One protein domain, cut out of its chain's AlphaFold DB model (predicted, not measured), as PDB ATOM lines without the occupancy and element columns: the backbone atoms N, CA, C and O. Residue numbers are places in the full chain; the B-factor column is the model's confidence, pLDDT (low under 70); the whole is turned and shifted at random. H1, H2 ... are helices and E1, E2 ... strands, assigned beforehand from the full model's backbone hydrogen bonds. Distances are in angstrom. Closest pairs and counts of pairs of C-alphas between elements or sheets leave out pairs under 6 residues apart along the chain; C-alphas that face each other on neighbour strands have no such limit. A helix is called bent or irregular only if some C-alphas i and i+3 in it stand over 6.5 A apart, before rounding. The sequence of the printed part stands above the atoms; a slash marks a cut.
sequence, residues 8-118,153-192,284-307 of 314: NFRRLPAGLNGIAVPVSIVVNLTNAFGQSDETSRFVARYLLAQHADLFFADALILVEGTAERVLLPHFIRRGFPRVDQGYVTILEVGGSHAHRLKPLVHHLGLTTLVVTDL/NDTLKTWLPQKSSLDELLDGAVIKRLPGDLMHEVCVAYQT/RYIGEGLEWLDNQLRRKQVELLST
ATOM      1  N   ASN A   8     177.719 230.383 351.078       66.19
ATOM      2  CA  ASN A   8     178.492 229.790 349.992       66.19
ATOM      3  C   ASN A   8     179.976 230.134 350.161       66.19
ATOM      4  O   ASN A   8     180.318 231.284 350.439       66.19
ATOM      5  N   PHE A   9     180.852 229.149 349.995       68.19
ATOM      6  CA  PHE A   9     182.295 229.359 349.990       68.19
ATOM      7  C   PHE A   9     182.764 229.445 348.545       68.19
ATOM      8  O   PHE A   9     182.695 228.466 347.809       68.19
ATOM      9  N   ARG A  10     183.266 230.612 348.140       70.31
ATOM     10  CA  ARG A  10     183.777 230.829 346.784       70.31
ATOM     11  C   ARG A  10     185.286 230.990 346.815       70.31
ATOM     12  O   ARG A  10     185.805 231.776 347.601       70.31
ATOM     13  N   ARG A  11     185.994 230.277 345.941       69.31
ATOM     14  CA  ARG A  11     187.437 230.457 345.756       69.31
ATOM     15  C   ARG A  11     187.692 231.650 344.837       69.31
ATOM     16  O   ARG A  11     187.093 231.755 343.772       69.31
ATOM     17  N   LEU A  12     188.581 232.533 345.261       66.94
ATOM     18  CA  LEU A  12     189.137 233.614 344.465       66.94
ATOM     19  C   LEU A  12     190.498 233.178 343.907       66.94
ATOM     20  O   LEU A  12     191.280 232.577 344.656       66.94
ATOM     21  N   PRO A  13     190.790 233.449 342.623       64.19
ATOM     22  CA  PRO A  13     192.090 233.139 342.042       64.19
ATOM     23  C   PRO A  13     193.196 233.988 342.683       64.19
ATOM     24  O   PRO A  13     192.947 235.075 343.214       64.19
ATOM     25  N   ALA A  14     194.431 233.486 342.625       60.44
ATOM     26  CA  ALA A  14     195.606 234.246 343.037       60.44
ATOM     27  C   ALA A  14     195.748 235.526 342.192       60.44
ATOM     28  O   ALA A  14     195.447 235.539 341.002       60.44
ATOM     29  N   GLY A  15     196.205 236.612 342.813       61.19
ATOM     30  CA  GLY A  15     196.362 237.932 342.197       61.19
ATOM     31  C   GLY A  15     195.137 238.841 342.331       61.19
ATOM     32  O   GLY A  15     195.265 240.060 342.200       61.19
ATOM     33  N   LEU A  16     193.964 238.298 342.669       63.09
ATOM     34  CA  LEU A  16     192.783 239.112 342.929       63.09
ATOM     35  C   LEU A  16     192.940 239.882 344.255       63.09
ATOM     36  O   LEU A  16     193.337 239.316 345.274       63.09
ATOM     37  N   ASN A  17     192.642 241.186 344.243       63.34
ATOM     38  CA  ASN A  17     192.830 242.103 345.381       63.34
ATOM     39  C   ASN A  17     194.273 242.162 345.924       63.34
ATOM     40  O   ASN A  17     194.482 242.470 347.096       63.34
ATOM     41  N   GLY A  18     195.273 241.861 345.087       66.81
ATOM     42  CA  GLY A  18     196.685 241.884 345.484       66.81
ATOM     43  C   GLY A  18     197.106 240.721 346.390       66.81
ATOM     44  O   GLY A  18     198.184 240.772 346.980       66.81
ATOM     45  N   ILE A  19     196.282 239.675 346.517       72.00
ATOM     46  CA  ILE A  19     196.592 238.500 347.336       72.00
ATOM     47  C   ILE A  19     197.280 237.449 346.462       72.00
ATOM     48  O   ILE A  19     196.696 236.954 345.505       72.00
ATOM     49  N   ALA A  20     198.523 237.091 346.791       69.44
ATOM     50  CA  ALA A  20     199.358 236.196 345.977       69.44
ATOM     51  C   ALA A  20     198.927 234.717 345.995       69.44
ATOM     52  O   ALA A  20     199.435 233.918 345.215       69.44
ATOM     53  N   VAL A  21     198.003 234.345 346.881       68.00
ATOM     54  CA  VAL A  21     197.501 232.976 347.030       68.00
ATOM     55  C   VAL A  21     195.990 232.933 346.803       68.00
ATOM     56  O   VAL A  21     195.302 233.908 347.110       68.00
ATOM     57  N   PRO A  22     195.440 231.816 346.299       69.31
ATOM     58  CA  PRO A  22     193.997 231.654 346.201       69.31
ATOM     59  C   PRO A  22     193.351 231.714 347.590       69.31
ATOM     60  O   PRO A  22     193.793 231.019 348.506       69.31
ATOM     61  N   VAL A  23     192.288 232.503 347.748       72.75
ATOM     62  CA  VAL A  23     191.568 232.649 349.026       72.75
ATOM     63  C   VAL A  23     190.112 232.237 348.891       72.75
ATOM     64  O   VAL A  23     189.488 232.466 347.861       72.75
ATOM     65  N   SER A  24     189.545 231.644 349.938       72.19
ATOM     66  CA  SER A  24     188.110 231.366 349.999       72.19
ATOM     67  C   SER A  24     187.386 232.528 350.667       72.19
ATOM     68  O   SER A  24     187.691 232.878 351.806       72.19
ATOM     69  N   ILE A  25     186.409 233.111 349.976       69.56
ATOM     70  CA  ILE A  25     185.497 234.100 350.545       69.56
ATOM     71  C   ILE A  25     184.178 233.454 350.942       69.56
ATOM     72  O   ILE A  25     183.673 232.534 350.296       69.56
ATOM     73  N   VAL A  26     183.613 233.981 352.019       66.12
ATOM     74  CA  VAL A  26     182.288 233.624 352.505       66.12
ATOM     75  C   VAL A  26     181.277 234.561 351.856       66.12
ATOM     76  O   VAL A  26     181.218 235.749 352.166       66.12
ATOM     77  N   VAL A  27     180.465 234.018 350.957       66.19
ATOM     78  CA  VAL A  27     179.351 234.725 350.333       66.19
ATOM     79  C   VAL A  27     178.109 234.492 351.188       66.19
ATOM     80  O   VAL A  27     177.543 233.396 351.230       66.19
ATOM     81  N   ASN A  28     177.686 235.532 351.907       65.88
ATOM     82  CA  ASN A  28     176.455 235.494 352.689       65.88
ATOM     83  C   ASN A  28     175.252 235.728 351.769       65.88
ATOM     84  O   ASN A  28     175.086 236.815 351.215       65.88
ATOM     85  N   LEU A  29     174.394 234.721 351.626       63.03
ATOM     86  CA  LEU A  29     173.254 234.767 350.708       63.03
ATOM     87  C   LEU A  29     172.012 235.417 351.316       63.03
ATOM     88  O   LEU A  29     171.038 235.672 350.614       63.03
ATOM     89  N   THR A  30     172.053 235.750 352.608       59.34
ATOM     90  CA  THR A  30     170.941 236.400 353.319       59.34
ATOM     91  C   THR A  30     170.571 237.741 352.676       59.34
ATOM     92  O   THR A  30     169.399 238.107 352.682       59.34
ATOM     93  N   ASN A  31     171.553 238.429 352.074       56.84
ATOM     94  CA  ASN A  31     171.394 239.739 351.434       56.84
ATOM     95  C   ASN A  31     171.592 239.712 349.907       56.84
ATOM     96  O   ASN A  31     171.590 240.781 349.301       56.84
ATOM     97  N   ALA A  32     171.734 238.536 349.278       56.03
ATOM     98  CA  ALA A  32     171.987 238.399 347.832       56.03
ATOM     99  C   ALA A  32     170.938 239.082 346.938       56.03
ATOM    100  O   ALA A  32     171.171 239.346 345.763       56.03
ATOM    101  N   PHE A  33     169.780 239.390 347.516       54.56
ATOM    102  CA  PHE A  33     168.630 239.964 346.833       54.56
ATOM    103  C   PHE A  33     168.256 241.355 347.372       54.56
ATOM    104  O   PHE A  33     167.183 241.869 347.067       54.56
ATOM    105  N   GLY A  34     169.134 241.990 348.161       52.16
ATOM    106  CA  GLY A  34     168.907 243.312 348.755       52.16
ATOM    107  C   GLY A  34     167.735 243.361 349.747       52.16
ATOM    108  O   GLY A  34     167.160 242.339 350.114       52.16
ATOM    109  N   GLN A  35     167.353 244.568 350.177       52.44
ATOM    110  CA  GLN A  35     166.091 244.812 350.897       52.44
ATOM    111  C   GLN A  35     164.900 244.949 349.926       52.44
ATOM    112  O   GLN A  35     164.064 245.834 350.083       52.44
ATOM    113  N   SER A  36     164.867 244.129 348.873       56.56
ATOM    114  CA  SER A  36     163.776 244.135 347.893       56.56
ATOM    115  C   SER A  36     162.521 243.434 348.434       56.56
ATOM    116  O   SER A  36     162.554 242.800 349.495       56.56
ATOM    117  N   ASP A  37     161.401 243.619 347.727       59.88
ATOM    118  CA  ASP A  37     160.067 243.140 348.095       59.88
ATOM    119  C   ASP A  37     160.017 241.646 348.486       59.88
ATOM    120  O   ASP A  37     160.864 240.824 348.120       59.88
ATOM    121  N   GLU A  38     159.014 241.259 349.284       58.00
ATOM    122  CA  GLU A  38     158.914 239.883 349.794       58.00
ATOM    123  C   GLU A  38     158.858 238.823 348.678       58.00
ATOM    124  O   GLU A  38     159.300 237.691 348.893       58.00
ATOM    125  N   THR A  39     158.381 239.210 347.492       54.88
ATOM    126  CA  THR A  39     158.261 238.387 346.285       54.88
ATOM    127  C   THR A  39     159.621 238.013 345.703       54.88
ATOM    128  O   THR A  39     159.887 236.830 345.487       54.88
ATOM    129  N   SER A  40     160.523 238.981 345.516       59.91
ATOM    130  CA  SER A  40     161.878 238.735 345.000       59.91
ATOM    131  C   SER A  40     162.657 237.808 345.929       59.91
ATOM    132  O   SER A  40     163.313 236.862 345.492       59.91
ATOM    133  N   ARG A  41     162.491 238.004 347.242       61.06
ATOM    134  CA  ARG A  41     163.071 237.141 348.278       61.06
ATOM    135  C   ARG A  41     162.476 235.727 348.282       61.06
ATOM    136  O   ARG A  41     163.176 234.779 348.635       61.06
ATOM    137  N   PHE A  42     161.202 235.563 347.934       59.31
ATOM    138  CA  PHE A  42     160.565 234.249 347.838       59.31
ATOM    139  C   PHE A  42     161.069 233.465 346.622       59.31
ATOM    140  O   PHE A  42     161.496 232.325 346.783       59.31
ATOM    141  N   VAL A  43     161.100 234.090 345.441       61.22
ATOM    142  CA  VAL A  43     161.596 233.470 344.197       61.22
ATOM    143  C   VAL A  43     163.058 233.057 344.346       61.22
ATOM    144  O   VAL A  43     163.421 231.924 344.058       61.22
ATOM    145  N   ALA A  44     163.874 233.940 344.914       60.38
ATOM    146  CA  ALA A  44     165.243 233.663 345.313       60.38
ATOM    147  C   ALA A  44     165.391 232.409 346.187       60.38
ATOM    148  O   ALA A  44     166.198 231.530 345.902       60.38
ATOM    149  N   ARG A  45     164.610 232.321 347.268       62.41
ATOM    150  CA  ARG A  45     164.658 231.182 348.194       62.41
ATOM    151  C   ARG A  45     164.162 229.898 347.552       62.41
ATOM    152  O   ARG A  45     164.701 228.843 347.854       62.41
ATOM    153  N   TYR A  46     163.151 229.990 346.698       65.62
ATOM    154  CA  TYR A  46     162.646 228.858 345.939       65.62
ATOM    155  C   TYR A  46     163.721 228.316 344.993       65.62
ATOM    156  O   TYR A  46     164.026 227.128 345.039       65.62
ATOM    157  N   LEU A  47     164.368 229.201 344.232       65.81
ATOM    158  CA  LEU A  47     165.464 228.843 343.336       65.81
ATOM    159  C   LEU A  47     166.646 228.249 344.096       65.81
ATOM    160  O   LEU A  47     167.122 227.193 343.719       65.81
ATOM    161  N   LEU A  48     167.069 228.846 345.210       64.81
ATOM    162  CA  LEU A  48     168.160 228.290 346.019       64.81
ATOM    163  C   LEU A  48     167.792 226.973 346.722       64.81
ATOM    164  O   LEU A  48     168.685 226.225 347.112       64.81
ATOM    165  N   ALA A  49     166.503 226.697 346.938       67.12
ATOM    166  CA  ALA A  49     166.041 225.445 347.536       67.12
ATOM    167  C   ALA A  49     165.928 224.312 346.506       67.12
ATOM    168  O   ALA A  49     166.219 223.169 346.841       67.12
ATOM    169  N   GLN A  50     165.496 224.618 345.280       68.69
ATOM    170  CA  GLN A  50     165.350 223.626 344.210       68.69
ATOM    171  C   GLN A  50     166.625 223.433 343.386       68.69
ATOM    172  O   GLN A  50     166.912 222.318 342.966       68.69
ATOM    173  N   HIS A  51     167.400 224.499 343.213       73.12
ATOM    174  CA  HIS A  51     168.630 224.549 342.430       73.12
ATOM    175  C   HIS A  51     169.825 224.881 343.329       73.12
ATOM    176  O   HIS A  51     170.539 225.868 343.145       73.12
ATOM    177  N   ALA A  52     170.027 224.062 344.364       72.31
ATOM    178  CA  ALA A  52     171.211 224.161 345.218       72.31
ATOM    179  C   ALA A  52     172.508 223.791 344.466       72.31
ATOM    180  O   ALA A  52     173.602 224.117 344.923       72.31
ATOM    181  N   ASP A  53     172.392 223.152 343.300       77.38
ATOM    182  CA  ASP A  53     173.486 222.920 342.356       77.38
ATOM    183  C   ASP A  53     174.132 224.230 341.876       77.38
ATOM    184  O   ASP A  53     175.345 224.268 341.675       77.38
ATOM    185  N   LEU A  54     173.386 225.343 341.834       80.88
ATOM    186  CA  LEU A  54     173.918 226.668 341.482       80.88
ATOM    187  C   LEU A  54     175.093 227.123 342.360       80.88
ATOM    188  O   LEU A  54     175.891 227.949 341.925       80.88
ATOM    189  N   PHE A  55     175.219 226.617 343.593       75.69
ATOM    190  CA  PHE A  55     176.348 226.962 344.466       75.69
ATOM    191  C   PHE A  55     177.667 226.336 344.028       75.69
ATOM    192  O   PHE A  55     178.727 226.874 344.348       75.69
ATOM    193  N   PHE A  56     177.592 225.220 343.311       78.06
ATOM    194  CA  PHE A  56     178.748 224.468 342.840       78.06
ATOM    195  C   PHE A  56     178.944 224.605 341.328       78.06
ATOM    196  O   PHE A  56     179.966 224.154 340.821       78.06
ATOM    197  N   ALA A  57     177.983 225.214 340.623       86.62
ATOM    198  CA  ALA A  57     177.989 225.386 339.176       86.62
ATOM    199  C   ALA A  57     179.231 226.140 338.680       86.62
ATOM    200  O   ALA A  57     179.539 227.245 339.133       86.62
ATOM    201  N   ASP A  58     179.908 225.569 337.684       88.19
ATOM    202  CA  ASP A  58     180.991 226.240 336.962       88.19
ATOM    203  C   ASP A  58     180.444 227.399 336.109       88.19
ATOM    204  O   ASP A  58     181.090 228.451 335.943       88.19
ATOM    205  N   ALA A  59     179.230 227.198 335.585       92.31
ATOM    206  CA  ALA A  59     178.465 228.164 334.818       92.31
ATOM    207  C   ALA A  59     176.950 227.913 334.898       92.31
ATOM    208  O   ALA A  59     176.487 226.820 335.220       92.31
ATOM    209  N   LEU A  60     176.185 228.943 334.552       93.75
ATOM    210  CA  LEU A  60     174.731 228.922 334.465       93.75
ATOM    211  C   LEU A  60     174.293 229.221 333.031       93.75
ATOM    212  O   LEU A  60     174.775 230.171 332.417       93.75
ATOM    213  N   ILE A  61     173.349 228.447 332.511       96.25
ATOM    214  CA  ILE A  61     172.626 228.770 331.284       96.25
ATOM    215  C   ILE A  61     171.180 229.070 331.664       96.25
ATOM    216  O   ILE A  61     170.463 228.195 332.141       96.25
ATOM    217  N   LEU A  62     170.752 230.312 331.464       95.19
ATOM    218  CA  LEU A  62     169.350 230.700 331.568       95.19
ATOM    219  C   LEU A  62     168.702 230.528 330.199       95.19
ATOM    220  O   LEU A  62     169.210 231.084 329.229       95.19
ATOM    221  N   VAL A  63     167.598 229.791 330.126       95.69
ATOM    222  CA  VAL A  63     166.785 229.669 328.908       95.69
ATOM    223  C   VAL A  63     165.377 230.195 329.150       95.69
ATOM    224  O   VAL A  63     164.857 230.132 330.268       95.69
ATOM    225  N   GLU A  64     164.772 230.749 328.110       91.12
ATOM    226  CA  GLU A  64     163.466 231.392 328.199       91.12
ATOM    227  C   GLU A  64     162.316 230.381 328.207       91.12
ATOM    228  O   GLU A  64     161.432 230.477 329.069       91.12
ATOM    229  N   GLY A  65     162.363 229.397 327.303       90.44
ATOM    230  CA  GLY A  65     161.295 228.431 327.091       90.44
ATOM    231  C   GLY A  65     161.650 226.965 327.352       90.44
ATOM    232  O   GLY A  65     162.794 226.547 327.570       90.44
ATOM    233  N   THR A  66     160.597 226.146 327.313       92.31
ATOM    234  CA  THR A  66     160.687 224.692 327.469       92.31
ATOM    235  C   THR A  66     161.393 224.033 326.278       92.31
ATOM    236  O   THR A  66     162.064 223.017 326.472       92.31
ATOM    237  N   ALA A  67     161.276 224.579 325.062       94.31
ATOM    238  CA  ALA A  67     161.883 223.975 323.877       94.31
ATOM    239  C   ALA A  67     163.414 223.958 323.978       94.31
ATOM    240  O   ALA A  67     164.045 222.917 323.779       94.31
ATOM    241  N   GLU A  68     164.006 225.074 324.388       95.50
ATOM    242  CA  GLU A  68     165.435 225.210 324.634       95.50
ATOM    243  C   GLU A  68     165.871 224.309 325.783       95.50
ATOM    244  O   GLU A  68     166.846 223.577 325.636       95.50
ATOM    245  N   ARG A  69     165.130 224.282 326.904       95.00
ATOM    246  CA  ARG A  69     165.462 223.393 328.032       95.00
ATOM    247  C   ARG A  69     165.541 221.926 327.602       95.00
ATOM    248  O   ARG A  69     166.379 221.186 328.112       95.00
ATOM    249  N   VAL A  70     164.665 221.502 326.694       95.44
ATOM    250  CA  VAL A  70     164.603 220.120 326.207       95.44
ATOM    251  C   VAL A  70     165.696 219.832 325.171       95.44
ATOM    252  O   VAL A  70     166.335 218.785 325.247       95.44
ATOM    253  N   LEU A  71     165.945 220.739 324.222       97.00
ATOM    254  CA  LEU A  71     166.831 220.485 323.078       97.00
ATOM    255  C   LEU A  71     168.295 220.868 323.332       97.00
ATOM    256  O   LEU A  71     169.206 220.177 322.869       97.00
ATOM    257  N   LEU A  72     168.548 221.934 324.093       96.81
ATOM    258  CA  LEU A  72     169.892 222.460 324.341       96.81
ATOM    259  C   LEU A  72     170.874 221.438 324.944       96.81
ATOM    260  O   LEU A  72     172.009 221.389 324.464       96.81
ATOM    261  N   PRO A  73     170.483 220.569 325.904       96.00
ATOM    262  CA  PRO A  73     171.383 219.542 326.431       96.00
ATOM    263  C   PRO A  73     171.949 218.611 325.351       96.00
ATOM    264  O   PRO A  73     173.088 218.163 325.450       96.00
ATOM    265  N   HIS A  74     171.176 218.320 324.303       96.19
ATOM    266  CA  HIS A  74     171.619 217.454 323.211       96.19
ATOM    267  C   HIS A  74     172.616 218.163 322.290       96.19
ATOM    268  O   HIS A  74     173.640 217.584 321.930       96.19
ATOM    269  N   PHE A  75     172.376 219.440 321.973       96.62
ATOM    270  CA  PHE A  75     173.341 220.237 321.214       96.62
ATOM    271  C   PHE A  75     174.670 220.399 321.962       96.62
ATOM    272  O   PHE A  75     175.733 220.295 321.347       96.62
ATOM    273  N   ILE A  76     174.616 220.601 323.284       97.06
ATOM    274  CA  ILE A  76     175.800 220.703 324.147       97.06
ATOM    275  C   ILE A  76     176.626 219.413 324.101       97.06
ATOM    276  O   ILE A  76     177.811 219.475 323.779       97.06
ATOM    277  N   ARG A  77     176.007 218.245 324.318       95.38
ATOM    278  CA  ARG A  77     176.695 216.937 324.274       95.38
ATOM    279  C   ARG A  77     177.442 216.689 322.968       95.38
ATOM    280  O   ARG A  77     178.526 216.113 322.972       95.38
ATOM    281  N   ARG A  78     176.858 217.108 321.844       93.12
ATOM    282  CA  ARG A  78     177.421 216.855 320.512       93.12
ATOM    283  C   ARG A  78     178.496 217.862 320.112       93.12
ATOM    284  O   ARG A  78     179.461 217.486 319.454       93.12
ATOM    285  N   GLY A  79     178.305 219.138 320.448       93.88
ATOM    286  CA  GLY A  79     179.129 220.237 319.934       93.88
ATOM    287  C   GLY A  79     180.100 220.854 320.937       93.88
ATOM    288  O   GLY A  79     181.056 221.501 320.522       93.88
ATOM    289  N   PHE A  80     179.881 220.661 322.241       96.38
ATOM    290  CA  PHE A  80     180.551 221.429 323.295       96.38
ATOM    291  C   PHE A  80     181.023 220.535 324.456       96.38
ATOM    292  O   PHE A  80     180.513 220.652 325.574       96.38
ATOM    293  N   PRO A  81     182.028 219.657 324.242       94.00
ATOM    294  CA  PRO A  81     182.440 218.664 325.237       94.00
ATOM    295  C   PRO A  81     182.834 219.245 326.599       94.00
ATOM    296  O   PRO A  81     182.600 218.610 327.619       94.00
ATOM    297  N   ARG A  82     183.424 220.447 326.653       94.00
ATOM    298  CA  ARG A  82     183.798 221.072 327.934       94.00
ATOM    299  C   ARG A  82     182.590 221.609 328.687       94.00
ATOM    300  O   ARG A  82     182.581 221.555 329.909       94.00
ATOM    301  N   VAL A  83     181.604 222.140 327.967       95.38
ATOM    302  CA  VAL A  83     180.341 222.586 328.565       95.38
ATOM    303  C   VAL A  83     179.577 221.372 329.100       95.38
ATOM    304  O   VAL A  83     179.072 221.437 330.211       95.38
ATOM    305  N   ASP A  84     179.566 220.258 328.360       94.88
ATOM    306  CA  ASP A  84     178.933 218.996 328.777       94.88
ATOM    307  C   ASP A  84     179.621 218.343 329.991       94.88
ATOM    308  O   ASP A  84     178.961 217.816 330.882       94.88
ATOM    309  N   GLN A  85     180.955 218.391 330.045       90.81
ATOM    310  CA  GLN A  85     181.749 217.847 331.156       90.81
ATOM    311  C   GLN A  85     181.825 218.787 332.368       90.81
ATOM    312  O   GLN A  85     182.192 218.347 333.458       90.81
ATOM    313  N   GLY A  86     181.538 220.075 332.174       87.50
ATOM    314  CA  GLY A  86     181.488 221.067 333.239       87.50
ATOM    315  C   GLY A  86     180.231 220.910 334.084       87.50
ATOM    316  O   GLY A  86     179.204 220.411 333.623       87.50
ATOM    317  N   TYR A  87     180.275 221.382 335.327       89.31
ATOM    318  CA  TYR A  87     179.090 221.416 336.172       89.31
ATOM    319  C   TYR A  87     178.226 222.629 335.792       89.31
ATOM    320  O   TYR A  87     178.219 223.656 336.467       89.31
ATOM    321  N   VAL A  88     177.560 222.543 334.635       92.88
ATOM    322  CA  VAL A  88     176.737 223.614 334.059       92.88
ATOM    323  C   VAL A  88     175.261 223.372 334.366       92.88
ATOM    324  O   VAL A  88     174.672 222.393 333.910       92.88
ATOM    325  N   THR A  89     174.639 224.293 335.099       92.38
ATOM    326  CA  THR A  89     173.196 224.244 335.376       92.38
ATOM    327  C   THR A  89     172.424 224.947 334.259       92.38
ATOM    328  O   THR A  89     172.712 226.100 333.942       92.38
ATOM    329  N   ILE A  90     171.415 224.281 333.690       93.56
ATOM    330  CA  ILE A  90     170.457 224.885 332.747       93.56
ATOM    331  C   ILE A  90     169.154 225.168 333.498       93.56
ATOM    332  O   ILE A  90     168.524 224.246 334.016       93.56
ATOM    333  N   LEU A  91     168.742 226.434 333.545       90.81
ATOM    334  CA  LEU A  91     167.546 226.891 334.248       90.81
ATOM    335  C   LEU A  91     166.565 227.546 333.270       90.81
ATOM    336  O   LEU A  91     166.883 228.560 332.653       90.81
ATOM    337  N   GLU A  92     165.359 226.986 333.166       90.44
ATOM    338  CA  GLU A  92     164.238 227.623 332.464       90.44
ATOM    339  C   GLU A  92     163.630 228.709 333.356       90.44
ATOM    340  O   GLU A  92     163.227 228.439 334.488       90.44
ATOM    341  N   VAL A  93     163.571 229.943 332.852       81.69
ATOM    342  CA  VAL A  93     163.054 231.099 333.604       81.69
ATOM    343  C   VAL A  93     161.547 231.303 333.377       81.69
ATOM    344  O   VAL A  93     160.892 231.942 334.202       81.69
ATOM    345  N   GLY A  94     160.981 230.719 332.313       69.19
ATOM    346  CA  GLY A  94     159.553 230.782 332.000       69.19
ATOM    347  C   GLY A  94     159.127 232.163 331.495       69.19
ATOM    348  O   GLY A  94     158.331 232.842 332.147       69.19
ATOM    349  N   GLY A  95     159.675 232.574 330.346       73.31
ATOM    350  CA  GLY A  95     159.446 233.873 329.695       73.31
ATOM    351  C   GLY A  95     160.587 234.885 329.881       73.31
ATOM    352  O   GLY A  95     161.638 234.575 330.452       73.31
ATOM    353  N   SER A  96     160.361 236.128 329.445       69.50
ATOM    354  CA  SER A  96     161.359 237.207 329.329       69.50
ATOM    355  C   SER A  96     161.773 237.844 330.678       69.50
ATOM    356  O   SER A  96     161.752 239.068 330.879       69.50
ATOM    357  N   HIS A  97     162.100 237.020 331.676       79.19
ATOM    358  CA  HIS A  97     162.318 237.424 333.070       79.19
ATOM    359  C   HIS A  97     163.719 237.116 333.610       79.19
ATOM    360  O   HIS A  97     163.968 237.317 334.801       79.19
ATOM    361  N   ALA A  98     164.661 236.714 332.749       86.12
ATOM    362  CA  ALA A  98     166.044 236.437 333.145       86.12
ATOM    363  C   ALA A  98     166.706 237.623 333.876       86.12
ATOM    364  O   ALA A  98     167.450 237.414 334.834       86.12
ATOM    365  N   HIS A  99     166.357 238.870 333.527       85.19
ATOM    366  CA  HIS A  99     166.788 240.079 334.246       85.19
ATOM    367  C   HIS A  99     166.561 240.037 335.768       85.19
ATOM    368  O   HIS A  99     167.343 240.625 336.516       85.19
ATOM    369  N   ARG A 100     165.534 239.326 336.256       83.56
ATOM    370  CA  ARG A 100     165.251 239.193 337.696       83.56
ATOM    371  C   ARG A 100     166.303 238.364 338.430       83.56
ATOM    372  O   ARG A 100     166.459 238.517 339.637       83.56
ATOM    373  N   LEU A 101     167.045 237.520 337.711       83.75
ATOM    374  CA  LEU A 101     168.139 236.712 338.250       83.75
ATOM    375  C   LEU A 101     169.482 237.441 338.232       83.75
ATOM    376  O   LEU A 101     170.439 236.948 338.826       83.75
ATOM    377  N   LYS A 102     169.558 238.640 337.641       86.25
ATOM    378  CA  LYS A 102     170.774 239.464 337.625       86.25
ATOM    379  C   LYS A 102     171.394 239.654 339.022       86.25
ATOM    380  O   LYS A 102     172.603 239.455 339.130       86.25
ATOM    381  N   PRO A 103     170.638 239.970 340.101       82.00
ATOM    382  CA  PRO A 103     171.215 240.080 341.443       82.00
ATOM    383  C   PRO A 103     171.810 238.762 341.949       82.00
ATOM    384  O   PRO A 103     172.894 238.769 342.524       82.00
ATOM    385  N   LEU A 104     171.151 237.626 341.685       79.88
ATOM    386  CA  LEU A 104     171.645 236.301 342.074       79.88
ATOM    387  C   LEU A 104     172.940 235.949 341.348       79.88
ATOM    388  O   LEU A 104     173.908 235.547 341.984       79.88
ATOM    389  N   VAL A 105     172.956 236.133 340.026       85.19
ATOM    390  CA  VAL A 105     174.123 235.879 339.173       85.19
ATOM    391  C   VAL A 105     175.307 236.726 339.619       85.19
ATOM    392  O   VAL A 105     176.402 236.198 339.798       85.19
ATOM    393  N   HIS A 106     175.072 238.016 339.869       83.06
ATOM    394  CA  HIS A 106     176.084 238.931 340.386       83.06
ATOM    395  C   HIS A 106     176.605 238.477 341.755       83.06
ATOM    396  O   HIS A 106     177.810 238.426 341.985       83.06
ATOM    397  N   HIS A 107     175.706 238.124 342.676       77.56
ATOM    398  CA  HIS A 107     176.076 237.773 344.046       77.56
ATOM    399  C   HIS A 107     176.804 236.430 344.154       77.56
ATOM    400  O   HIS A 107     177.724 236.294 344.958       77.56
ATOM    401  N   LEU A 108     176.419 235.440 343.344       78.88
ATOM    402  CA  LEU A 108     177.126 234.158 343.252       78.88
ATOM    403  C   LEU A 108     178.404 234.259 342.420       78.88
ATOM    404  O   LEU A 108     179.330 233.472 342.610       78.88
ATOM    405  N   GLY A 109     178.467 235.234 341.517       81.75
ATOM    406  CA  GLY A 109     179.574 235.395 340.593       81.75
ATOM    407  C   GLY A 109     179.651 234.307 339.527       81.75
ATOM    408  O   GLY A 109     180.741 233.852 339.170       81.75
ATOM    409  N   LEU A 110     178.489 233.838 339.073       85.38
ATOM    410  CA  LEU A 110     178.399 232.761 338.095       85.38
ATOM    411  C   LEU A 110     178.673 233.298 336.695       85.38
ATOM    412  O   LEU A 110     178.068 234.284 336.266       85.38
ATOM    413  N   THR A 111     179.534 232.605 335.950       91.75
ATOM    414  CA  THR A 111     179.604 232.820 334.500       91.75
ATOM    415  C   THR A 111     178.279 232.376 333.911       91.75
ATOM    416  O   THR A 111     177.888 231.227 334.100       91.75
ATOM    417  N   THR A 112     177.571 233.288 333.253       94.00
ATOM    418  CA  THR A 112     176.180 233.056 332.868       94.00
ATOM    419  C   THR A 112     175.954 233.341 331.391       94.00
ATOM    420  O   THR A 112     176.221 234.444 330.916       94.00
ATOM    421  N   LEU A 113     175.431 232.350 330.675       97.19
ATOM    422  CA  LEU A 113     174.868 232.512 329.341       97.19
ATOM    423  C   LEU A 113     173.352 232.669 329.474       97.19
ATOM    424  O   LEU A 113     172.696 231.835 330.087       97.19
ATOM    425  N   VAL A 114     172.787 233.724 328.904       96.69
ATOM    426  CA  VAL A 114     171.339 233.939 328.850       96.69
ATOM    427  C   VAL A 114     170.886 233.750 327.416       96.69
ATOM    428  O   VAL A 114     171.283 234.528 326.557       96.69
ATOM    429  N   VAL A 115     170.073 232.735 327.157       97.38
ATOM    430  CA  VAL A 115     169.405 232.498 325.876       97.38
ATOM    431  C   VAL A 115     167.978 233.017 326.005       97.38
ATOM    432  O   VAL A 115     167.229 232.543 326.858       97.38
ATOM    433  N   THR A 116     167.631 234.032 325.220       95.50
ATOM    434  CA  THR A 116     166.348 234.741 325.331       95.50
ATOM    435  C   THR A 116     165.847 235.166 323.956       95.50
ATOM    436  O   THR A 116     166.652 235.363 323.041       95.50
ATOM    437  N   ASP A 117     164.536 235.323 323.826       94.69
ATOM    438  CA  ASP A 117     163.884 235.734 322.592       94.69
ATOM    439  C   ASP A 117     163.998 237.246 322.346       94.69
ATOM    440  O   ASP A 117     164.202 238.058 323.255       94.69
ATOM    441  N   LEU A 118     163.864 237.648 321.078       93.12
ATOM    442  CA  LEU A 118     163.874 239.057 320.683       93.12
ATOM    443  C   LEU A 118     162.620 239.807 321.141       93.12
ATOM    444  O   LEU A 118     162.691 241.022 321.342       93.12
ATOM    445  N   ASN A 153     161.370 242.470 325.619       94.81
ATOM    446  CA  ASN A 153     162.214 241.690 326.511       94.81
ATOM    447  C   ASN A 153     162.988 242.574 327.509       94.81
ATOM    448  O   ASN A 153     163.877 243.354 327.153       94.81
ATOM    449  N   ASP A 154     162.663 242.463 328.798       93.25
ATOM    450  CA  ASP A 154     163.294 243.256 329.861       93.25
ATOM    451  C   ASP A 154     164.781 242.928 330.070       93.25
ATOM    452  O   ASP A 154     165.537 243.794 330.517       93.25
ATOM    453  N   THR A 155     165.233 241.721 329.718       92.94
ATOM    454  CA  THR A 155     166.660 241.356 329.745       92.94
ATOM    455  C   THR A 155     167.443 242.209 328.760       92.94
ATOM    456  O   THR A 155     168.440 242.826 329.150       92.94
ATOM    457  N   LEU A 156     166.941 242.331 327.529       95.44
ATOM    458  CA  LEU A 156     167.560 243.140 326.481       95.44
ATOM    459  C   LEU A 156     167.534 244.637 326.819       95.44
ATOM    460  O   LEU A 156     168.530 245.332 326.607       95.44
ATOM    461  N   LYS A 157     166.442 245.116 327.433       95.06
ATOM    462  CA  LYS A 157     166.270 246.528 327.828       95.06
ATOM    463  C   LYS A 157     167.106 246.937 329.044       95.06
ATOM    464  O   LYS A 157     167.581 248.068 329.096       95.06
ATOM    465  N   THR A 158     167.269 246.063 330.043       92.06
ATOM    466  CA  THR A 158     167.782 246.463 331.376       92.06
ATOM    467  C   THR A 158     169.087 245.785 331.790       92.06
ATOM    468  O   THR A 158     169.860 246.345 332.581       92.06
ATOM    469  N   TRP A 159     169.371 244.587 331.273       91.12
ATOM    470  CA  TRP A 159     170.581 243.851 331.621       91.12
ATOM    471  C   TRP A 159     171.664 244.043 330.569       91.12
ATOM    472  O   TRP A 159     172.678 244.670 330.874       91.12
ATOM    473  N   LEU A 160     171.448 243.517 329.367       91.56
ATOM    474  CA  LEU A 160     172.383 243.570 328.251       91.56
ATOM    475  C   LEU A 160     171.618 243.198 326.970       91.56
ATOM    476  O   LEU A 160     170.860 242.230 327.007       91.56
ATOM    477  N   PRO A 161     171.793 243.922 325.853       94.12
ATOM    478  CA  PRO A 161     172.736 245.023 325.622       94.12
ATOM    479  C   PRO A 161     172.258 246.404 326.107       94.12
ATOM    480  O   PRO A 161     172.900 247.406 325.806       94.12
ATOM    481  N   GLN A 162     171.155 246.474 326.863       95.06
ATOM    482  CA  GLN A 162     170.499 247.723 327.286       95.06
ATOM    483  C   GLN A 162     169.961 248.536 326.106       95.06
ATOM    484  O   GLN A 162     170.110 249.757 326.030       95.06
ATOM    485  N   LYS A 163     169.340 247.827 325.162       96.56
ATOM    486  CA  LYS A 163     168.756 248.388 323.946       96.56
ATOM    487  C   LYS A 163     167.281 248.031 323.862       96.56
ATOM    488  O   LYS A 163     166.870 246.943 324.255       96.56
ATOM    489  N   SER A 164     166.505 248.968 323.328       96.50
ATOM    490  CA  SER A 164     165.064 248.796 323.117       96.50
ATOM    491  C   SER A 164     164.701 248.724 321.637       96.50
ATOM    492  O   SER A 164     163.692 248.111 321.305       96.50
ATOM    493  N   SER A 165     165.485 249.356 320.758       97.38
ATOM    494  CA  SER A 165     165.268 249.320 319.310       97.38
ATOM    495  C   SER A 165     165.657 247.960 318.746       97.38
ATOM    496  O   SER A 165     166.750 247.466 319.030       97.38
ATOM    497  N   LEU A 166     164.790 247.376 317.918       96.81
ATOM    498  CA  LEU A 166     165.099 246.124 317.234       96.81
ATOM    499  C   LEU A 166     166.278 246.292 316.261       96.81
ATOM    500  O   LEU A 166     167.134 245.418 316.187       96.81
ATOM    501  N   ASP A 167     166.365 247.435 315.576       96.50
ATOM    502  CA  ASP A 167     167.465 247.729 314.651       96.50
ATOM    503  C   ASP A 167     168.820 247.793 315.376       96.50
ATOM    504  O   ASP A 167     169.809 247.261 314.882       96.50
ATOM    505  N   GLU A 168     168.866 248.371 316.584       96.69
ATOM    506  CA  GLU A 168     170.088 248.382 317.406       96.69
ATOM    507  C   GLU A 168     170.446 246.989 317.939       96.69
ATOM    508  O   GLU A 168     171.621 246.684 318.132       96.69
ATOM    509  N   LEU A 169     169.443 246.151 318.218       96.69
ATOM    510  CA  LEU A 169     169.653 244.785 318.702       96.69
ATOM    511  C   LEU A 169     170.191 243.862 317.608       96.69
ATOM    512  O   LEU A 169     170.984 242.971 317.911       96.69
ATOM    513  N   LEU A 170     169.760 244.061 316.363       94.94
ATOM    514  CA  LEU A 170     170.162 243.259 315.207       94.94
ATOM    515  C   LEU A 170     171.475 243.733 314.561       94.94
ATOM    516  O   LEU A 170     171.991 243.051 313.675       94.94
ATOM    517  N   ASP A 171     172.034 244.860 315.005       94.12
ATOM    518  CA  ASP A 171     173.346 245.336 314.570       94.12
ATOM    519  C   ASP A 171     174.450 244.351 315.002       94.12
ATOM    520  O   ASP A 171     174.572 243.993 316.175       94.12
ATOM    521  N   GLY A 172     175.296 243.922 314.060       89.19
ATOM    522  CA  GLY A 172     176.405 243.001 314.329       89.19
ATOM    523  C   GLY A 172     177.473 243.550 315.285       89.19
ATOM    524  O   GLY A 172     178.238 242.774 315.851       89.19
ATOM    525  N   ALA A 173     177.525 244.868 315.496       91.12
ATOM    526  CA  ALA A 173     178.433 245.524 316.434       91.12
ATOM    527  C   ALA A 173     177.887 245.595 317.873       91.12
ATOM    528  O   ALA A 173     178.582 246.079 318.772       91.12
ATOM    529  N   VAL A 174     176.653 245.140 318.117       92.44
ATOM    530  CA  VAL A 174     176.038 245.199 319.444       92.44
ATOM    531  C   VAL A 174     176.831 244.378 320.469       92.44
ATOM    532  O   VAL A 174     177.193 243.218 320.260       92.44
ATOM    533  N   ILE A 175     177.103 244.981 321.626       90.44
ATOM    534  CA  ILE A 175     177.875 244.330 322.685       90.44
ATOM    535  C   ILE A 175     176.952 243.417 323.494       90.44
ATOM    536  O   ILE A 175     176.198 243.862 324.357       90.44
ATOM    537  N   LYS A 176     177.058 242.115 323.235       92.38
ATOM    538  CA  LYS A 176     176.284 241.050 323.898       92.38
ATOM    539  C   LYS A 176     176.993 240.407 325.089       92.38
ATOM    540  O   LYS A 176     176.571 239.358 325.577       92.38
ATOM    541  N   ARG A 177     178.115 240.981 325.525       91.81
ATOM    542  CA  ARG A 177     178.968 240.436 326.590       91.81
ATOM    543  C   ARG A 177     179.339 241.545 327.561       91.81
ATOM    544  O   ARG A 177     179.759 242.610 327.126       91.81
ATOM    545  N   LEU A 178     179.215 241.293 328.859       81.25
ATOM    546  CA  LEU A 178     179.790 242.179 329.867       81.25
ATOM    547  C   LEU A 178     181.281 241.834 330.013       81.25
ATOM    548  O   LEU A 178     181.582 240.712 330.429       81.25
ATOM    549  N   PRO A 179     182.216 242.737 329.644       62.03
ATOM    550  CA  PRO A 179     183.630 242.532 329.929       62.03
ATOM    551  C   PRO A 179     183.801 242.554 331.449       62.03
ATOM    552  O   PRO A 179     183.473 243.545 332.098       62.03
ATOM    553  N   GLY A 180     184.221 241.423 332.012       55.34
ATOM    554  CA  GLY A 180     184.241 241.232 333.453       55.34
ATOM    555  C   GLY A 180     185.175 242.215 334.161       55.34
ATOM    556  O   GLY A 180     186.352 242.324 333.816       55.34
ATOM    557  N   ASP A 181     184.680 242.835 335.232       50.03
ATOM    558  CA  ASP A 181     185.456 242.739 336.460       50.03
ATOM    559  C   ASP A 181     185.499 241.244 336.843       50.03
ATOM    560  O   ASP A 181     184.644 240.456 336.439       50.03
ATOM    561  N   LEU A 182     186.533 240.799 337.540       52.56
ATOM    562  CA  LEU A 182     186.817 239.374 337.777       52.56
ATOM    563  C   LEU A 182     185.715 238.599 338.551       52.56
ATOM    564  O   LEU A 182     185.935 237.451 338.935       52.56
ATOM    565  N   MET A 183     184.545 239.194 338.824       57.06
ATOM    566  CA  MET A 183     183.510 238.646 339.698       57.06
ATOM    567  C   MET A 183     182.354 237.946 338.973       57.06
ATOM    568  O   MET A 183     181.901 236.933 339.508       57.06
ATOM    569  N   HIS A 184     181.887 238.407 337.804       73.06
ATOM    570  CA  HIS A 184     180.800 237.761 337.039       73.06
ATOM    571  C   HIS A 184     180.831 238.114 335.542       73.06
ATOM    572  O   HIS A 184     180.678 239.269 335.142       73.06
ATOM    573  N   GLU A 185     180.951 237.099 334.690       88.25
ATOM    574  CA  GLU A 185     180.920 237.253 333.234       88.25
ATOM    575  C   GLU A 185     179.550 236.829 332.698       88.25
ATOM    576  O   GLU A 185     179.061 235.744 333.014       88.25
ATOM    577  N   VAL A 186     178.926 237.681 331.883       92.94
ATOM    578  CA  VAL A 186     177.589 237.424 331.332       92.94
ATOM    579  C   VAL A 186     177.603 237.608 329.823       92.94
ATOM    580  O   VAL A 186     178.115 238.614 329.325       92.94
ATOM    581  N   CYS A 187     176.993 236.666 329.108       95.56
ATOM    582  CA  CYS A 187     176.669 236.786 327.693       95.56
ATOM    583  C   CYS A 187     175.163 236.628 327.495       95.56
ATOM    584  O   CYS A 187     174.557 235.745 328.096       95.56
ATOM    585  N   VAL A 188     174.567 237.479 326.659       96.44
ATOM    586  CA  VAL A 188     173.160 237.357 326.260       96.44
ATOM    587  C   VAL A 188     173.098 236.986 324.781       96.44
ATOM    588  O   VAL A 188     173.531 237.743 323.917       96.44
ATOM    589  N   ALA A 189     172.567 235.805 324.505       97.25
ATOM    590  CA  ALA A 189     172.342 235.240 323.191       97.25
ATOM    591  C   ALA A 189     170.853 235.376 322.843       97.25
ATOM    592  O   ALA A 189     169.986 234.857 323.541       97.25
ATOM    593  N   TYR A 190     170.579 236.079 321.753       97.00
ATOM    594  CA  TYR A 190     169.247 236.267 321.184       97.00
ATOM    595  C   TYR A 190     169.347 236.239 319.658       97.00
ATOM    596  O   TYR A 190     170.449 236.396 319.111       97.00
ATOM    597  N   GLN A 191     168.213 236.045 318.988       96.62
ATOM    598  CA  GLN A 191     168.131 235.801 317.549       96.62
ATOM    599  C   GLN A 191     168.852 236.888 316.738       96.62
ATOM    600  O   GLN A 191     168.803 238.084 317.032       96.62
ATOM    601  N   THR A 192     169.542 236.449 315.692       94.62
ATOM    602  CA  THR A 192     170.233 237.292 314.709       94.62
ATOM    603  C   THR A 192     169.737 236.942 313.311       94.62
ATOM    604  O   THR A 192     169.155 235.869 313.142       94.62
ATOM    605  N   ARG A 284     172.620 229.666 315.252       97.00
ATOM    606  CA  ARG A 284     173.957 230.266 315.315       97.00
ATOM    607  C   ARG A 284     174.167 231.135 316.551       97.00
ATOM    608  O   ARG A 284     175.202 231.022 317.199       97.00
ATOM    609  N   TYR A 285     173.178 231.948 316.922       97.25
ATOM    610  CA  TYR A 285     173.277 232.835 318.084       97.25
ATOM    611  C   TYR A 285     173.476 232.077 319.410       97.25
ATOM    612  O   TYR A 285     174.176 232.562 320.298       97.25
ATOM    613  N   ILE A 286     172.897 230.875 319.542       98.06
ATOM    614  CA  ILE A 286     173.112 230.005 320.706       98.06
ATOM    615  C   ILE A 286     174.483 229.345 320.608       98.06
ATOM    616  O   ILE A 286     175.202 229.307 321.603       98.06
ATOM    617  N   GLY A 287     174.866 228.875 319.416       97.94
ATOM    618  CA  GLY A 287     176.198 228.324 319.159       97.94
ATOM    619  C   GLY A 287     177.313 229.288 319.578       97.94
ATOM    620  O   GLY A 287     178.163 228.923 320.383       97.94
ATOM    621  N   GLU A 288     177.246 230.549 319.146       97.06
ATOM    622  CA  GLU A 288     178.198 231.606 319.524       97.06
ATOM    623  C   GLU A 288     178.206 231.885 321.043       97.06
ATOM    624  O   GLU A 288     179.249 232.204 321.628       97.06
ATOM    625  N   GLY A 289     177.049 231.763 321.701       97.56
ATOM    626  CA  GLY A 289     176.926 231.860 323.155       97.56
ATOM    627  C   GLY A 289     177.595 230.693 323.889       97.56
ATOM    628  O   GLY A 289     178.306 230.903 324.872       97.56
ATOM    629  N   LEU A 290     177.414 229.467 323.395       98.00
ATOM    630  CA  LEU A 290     178.043 228.265 323.943       98.00
ATOM    631  C   LEU A 290     179.556 228.246 323.696       98.00
ATOM    632  O   LEU A 290     180.303 227.876 324.596       98.00
ATOM    633  N   GLU A 291     180.028 228.713 322.538       97.31
ATOM    634  CA  GLU A 291     181.460 228.904 322.268       97.31
ATOM    635  C   GLU A 291     182.081 229.913 323.237       97.31
ATOM    636  O   GLU A 291     183.187 229.715 323.749       97.31
ATOM    637  N   TRP A 292     181.377 231.011 323.524       96.06
ATOM    638  CA  TRP A 292     181.814 231.951 324.552       96.06
ATOM    639  C   TRP A 292     181.902 231.271 325.923       96.06
ATOM    640  O   TRP A 292     182.904 231.449 326.618       96.06
ATOM    641  N   LEU A 293     180.897 230.475 326.295       95.56
ATOM    642  CA  LEU A 293     180.862 229.784 327.579       95.56
ATOM    643  C   LEU A 293     181.993 228.753 327.707       95.56
ATOM    644  O   LEU A 293     182.689 228.742 328.722       95.56
ATOM    645  N   ASP A 294     182.235 227.955 326.664       95.06
ATOM    646  CA  ASP A 294     183.350 227.001 326.579       95.06
ATOM    647  C   ASP A 294     184.695 227.695 326.844       95.06
ATOM    648  O   ASP A 294     185.486 227.258 327.687       95.06
ATOM    649  N   ASN A 295     184.911 228.851 326.209       92.69
ATOM    650  CA  ASN A 295     186.116 229.649 326.403       92.69
ATOM    651  C   ASN A 295     186.263 230.161 327.844       92.69
ATOM    652  O   ASN A 295     187.380 230.159 328.372       92.69
ATOM    653  N   GLN A 296     185.172 230.564 328.508       90.75
ATOM    654  CA  GLN A 296     185.239 230.975 329.915       90.75
ATOM    655  C   GLN A 296     185.575 229.810 330.841       90.75
ATOM    656  O   GLN A 296     186.441 229.940 331.709       90.75
ATOM    657  N   LEU A 297     184.952 228.650 330.628       89.69
ATOM    658  CA  LEU A 297     185.254 227.440 331.391       89.69
ATOM    659  C   LEU A 297     186.720 227.029 331.218       89.69
ATOM    660  O   LEU A 297     187.400 226.707 332.194       89.69
ATOM    661  N   ARG A 298     187.253 227.123 329.993       89.25
ATOM    662  CA  ARG A 298     188.671 226.870 329.714       89.25
ATOM    663  C   ARG A 298     189.588 227.831 330.473       89.25
ATOM    664  O   ARG A 298     190.573 227.378 331.054       89.25
ATOM    665  N   ARG A 299     189.287 229.135 330.480       84.12
ATOM    666  CA  ARG A 299     190.083 230.146 331.206       84.12
ATOM    667  C   ARG A 299     190.127 229.849 332.703       84.12
ATOM    668  O   ARG A 299     191.219 229.756 333.260       84.12
ATOM    669  N   LYS A 300     188.970 229.592 333.319       78.00
ATOM    670  CA  LYS A 300     188.879 229.223 334.740       78.00
ATOM    671  C   LYS A 300     189.658 227.948 335.068       78.00
ATOM    672  O   LYS A 300     190.347 227.897 336.082       78.00
ATOM    673  N   GLN A 301     189.589 226.928 334.209       76.19
ATOM    674  CA  GLN A 301     190.341 225.687 334.409       76.19
ATOM    675  C   GLN A 301     191.858 225.924 334.371       76.19
ATOM    676  O   GLN A 301     192.583 225.377 335.199       76.19
ATOM    677  N   VAL A 302     192.343 226.749 333.439       69.38
ATOM    678  CA  VAL A 302     193.767 227.104 333.361       69.38
ATOM    679  C   VAL A 302     194.209 227.866 334.607       69.38
ATOM    680  O   VAL A 302     195.234 227.509 335.173       69.38
ATOM    681  N   GLU A 303     193.434 228.850 335.072       66.06
ATOM    682  CA  GLU A 303     193.718 229.597 336.310       66.06
ATOM    683  C   GLU A 303     193.767 228.692 337.552       66.06
ATOM    684  O   GLU A 303     194.583 228.899 338.449       66.06
ATOM    685  N   LEU A 304     192.924 227.657 337.608       64.81
ATOM    686  CA  LEU A 304     192.951 226.671 338.689       64.81
ATOM    687  C   LEU A 304     194.221 225.810 338.656       64.81
ATOM    688  O   LEU A 304     194.784 225.536 339.713       64.81
ATOM    689  N   LEU A 305     194.672 225.395 337.468       64.44
ATOM    690  CA  LEU A 305     195.825 224.505 337.297       64.44
ATOM    691  C   LEU A 305     197.176 225.231 337.379       64.44
ATOM    692  O   LEU A 305     198.156 224.639 337.810       64.44
ATOM    693  N   SER A 306     197.249 226.509 337.005       56.81
ATOM    694  CA  SER A 306     198.492 227.296 337.035       56.81
ATOM    695  C   SER A 306     198.860 227.843 338.422       56.81
ATOM    696  O   SER A 306     199.894 228.491 338.566       56.81
ATOM    697  N   THR A 307     198.053 227.561 339.451       53.19
ATOM    698  CA  THR A 307     198.299 227.954 340.852       53.19
ATOM    699  C   THR A 307     198.947 226.848 341.698       53.19
ATOM    700  O   THR A 307     198.705 226.781 342.906       53.19
TER     701      THR A 307
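AT A GLANCE: This is residues 8 to 118, 153 to 192 and 284 to 307 of the 314 residues of an uncharacterized protein of Bradyrhizobium sp. AC87j1 (UniProt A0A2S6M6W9). A parallel sheet of four strands makes the core, with the long helix H8 and helix H3 covering one face and H5 covering the other. A separate two-strand hairpin, E1 and E2, and helix H1 lie away from this core, while H6 and H7 come after H5 and E5 along the chain. The printed part has 175 residues with eight named helices and six named strands, in the order E1 E2 H1 H2 E3 H3 H4 E4 H5 E5 H6 H7 E6 H8. The sheet's order is E4 E3 E5 E6, and the class is mixed, helices and strands. The whole is compact, with a radius of gyration of the C-alphas of 16.3 A and spans of 46 by 40 by 30 A.

HOW THE PARTS SIT: Start at residues 8 to 12, E1, and go on to residues 23 to 28, E2: they form an antiparallel hairpin at 146 degrees, with N 10 and O 25 2.9 A apart. H1, residues 38 to 50, is close to but not clearly touching H5, residues 98 to 108; their closest C-alphas, of Ala 44 and Leu 104, are 7.6 A apart. Next comes the parallel sheet of E4 (88 to 92), E3 (59 to 63), E5 (111 to 115) and E6 (186 to 189). Look for N 91 and O 61 at 2.8 A between E4 and E3, N 62 and O 113 at 2.8 A between E3 and E5, and N 189 and O 114 at 2.7 A between E5 and E6. H2, residues 52 to 55, only grazes the sheet with residues 53 to 55. H3, residues 66 to 79, runs along the strands at a height over the sheet of 10.4 A. H4, residues 81 to 85, touches residues 73 to 77 of H3, the closest C-alphas being those of Arg 77 and Asp 84, 5.4 A apart. E3, H3, H4 and E4 form a strand-helix-strand unit, two parallel neighbour strands with helices between, and its crossover is right-handed. E4, H5 and E5 form a split unit with E3 between the strands, also right-handed. H5 is on the opposite face of the sheet from H3, at a height over the sheet of 9.7 A, and the arrangement is three layers, helices on both faces of a sheet: H3 and H8, residues 284 to 305, on one face of the sheet E4 E3 E5 E6, and H5 on the other. H6, residues 154 to 159, touches H5 at a shallow tilt of 24 degrees, the same way, with the C-alphas of His 99 and Thr 155 closest at 4.7 A. H7, residues 166 to 170, is not on the sheet and touches no helix. H8, residues 284 to 305, is on the same face as H3, at a height of 9.0 A, and touches H4 with residues 290 to 298 alone, the C-alphas of Val 83 and Asp 294 being closest at 5.7 A. Every O i to N i+4 pair is within hydrogen-bond range in H1, H4, H6, H7 and H8; H3 has 8 of 10, H5 has 4 of 7, and H2 is too short for one.

IN THESE COORDINATES: Find C-alpha 8 at (178.492, 229.790, 349.992), where E1 begins. H1 is 18.4 A long, E2 15.8 A and H5 15.2 A. H3, 20.4 A long, is irregular, but only just: C-alphas 70 and 73 are 6.8 A apart. H5 is irregular too, with C-alphas 100 and 103 at 7.1 A. H8 begins at C-alpha 284 (173.957, 230.266, 315.315) and ends 31.5 A away at C-alpha 305 (195.825, 224.505, 337.297).

THE WHOLE: The C-alphas farthest apart, of Val 21 and Asp 167, are 46.6 A apart. Residues 119 to 152 are not printed, with 6.6 A between C-alphas 118 and 153; residues 193 to 283 are not printed either, with 8.0 A between C-alphas 192 and 284. The link H7 to E6 is long, 15 residues. The mean pLDDT of the printed part is 82.0, and 52 residues are under 70, among them residues 25 to 50 and 302 to 307.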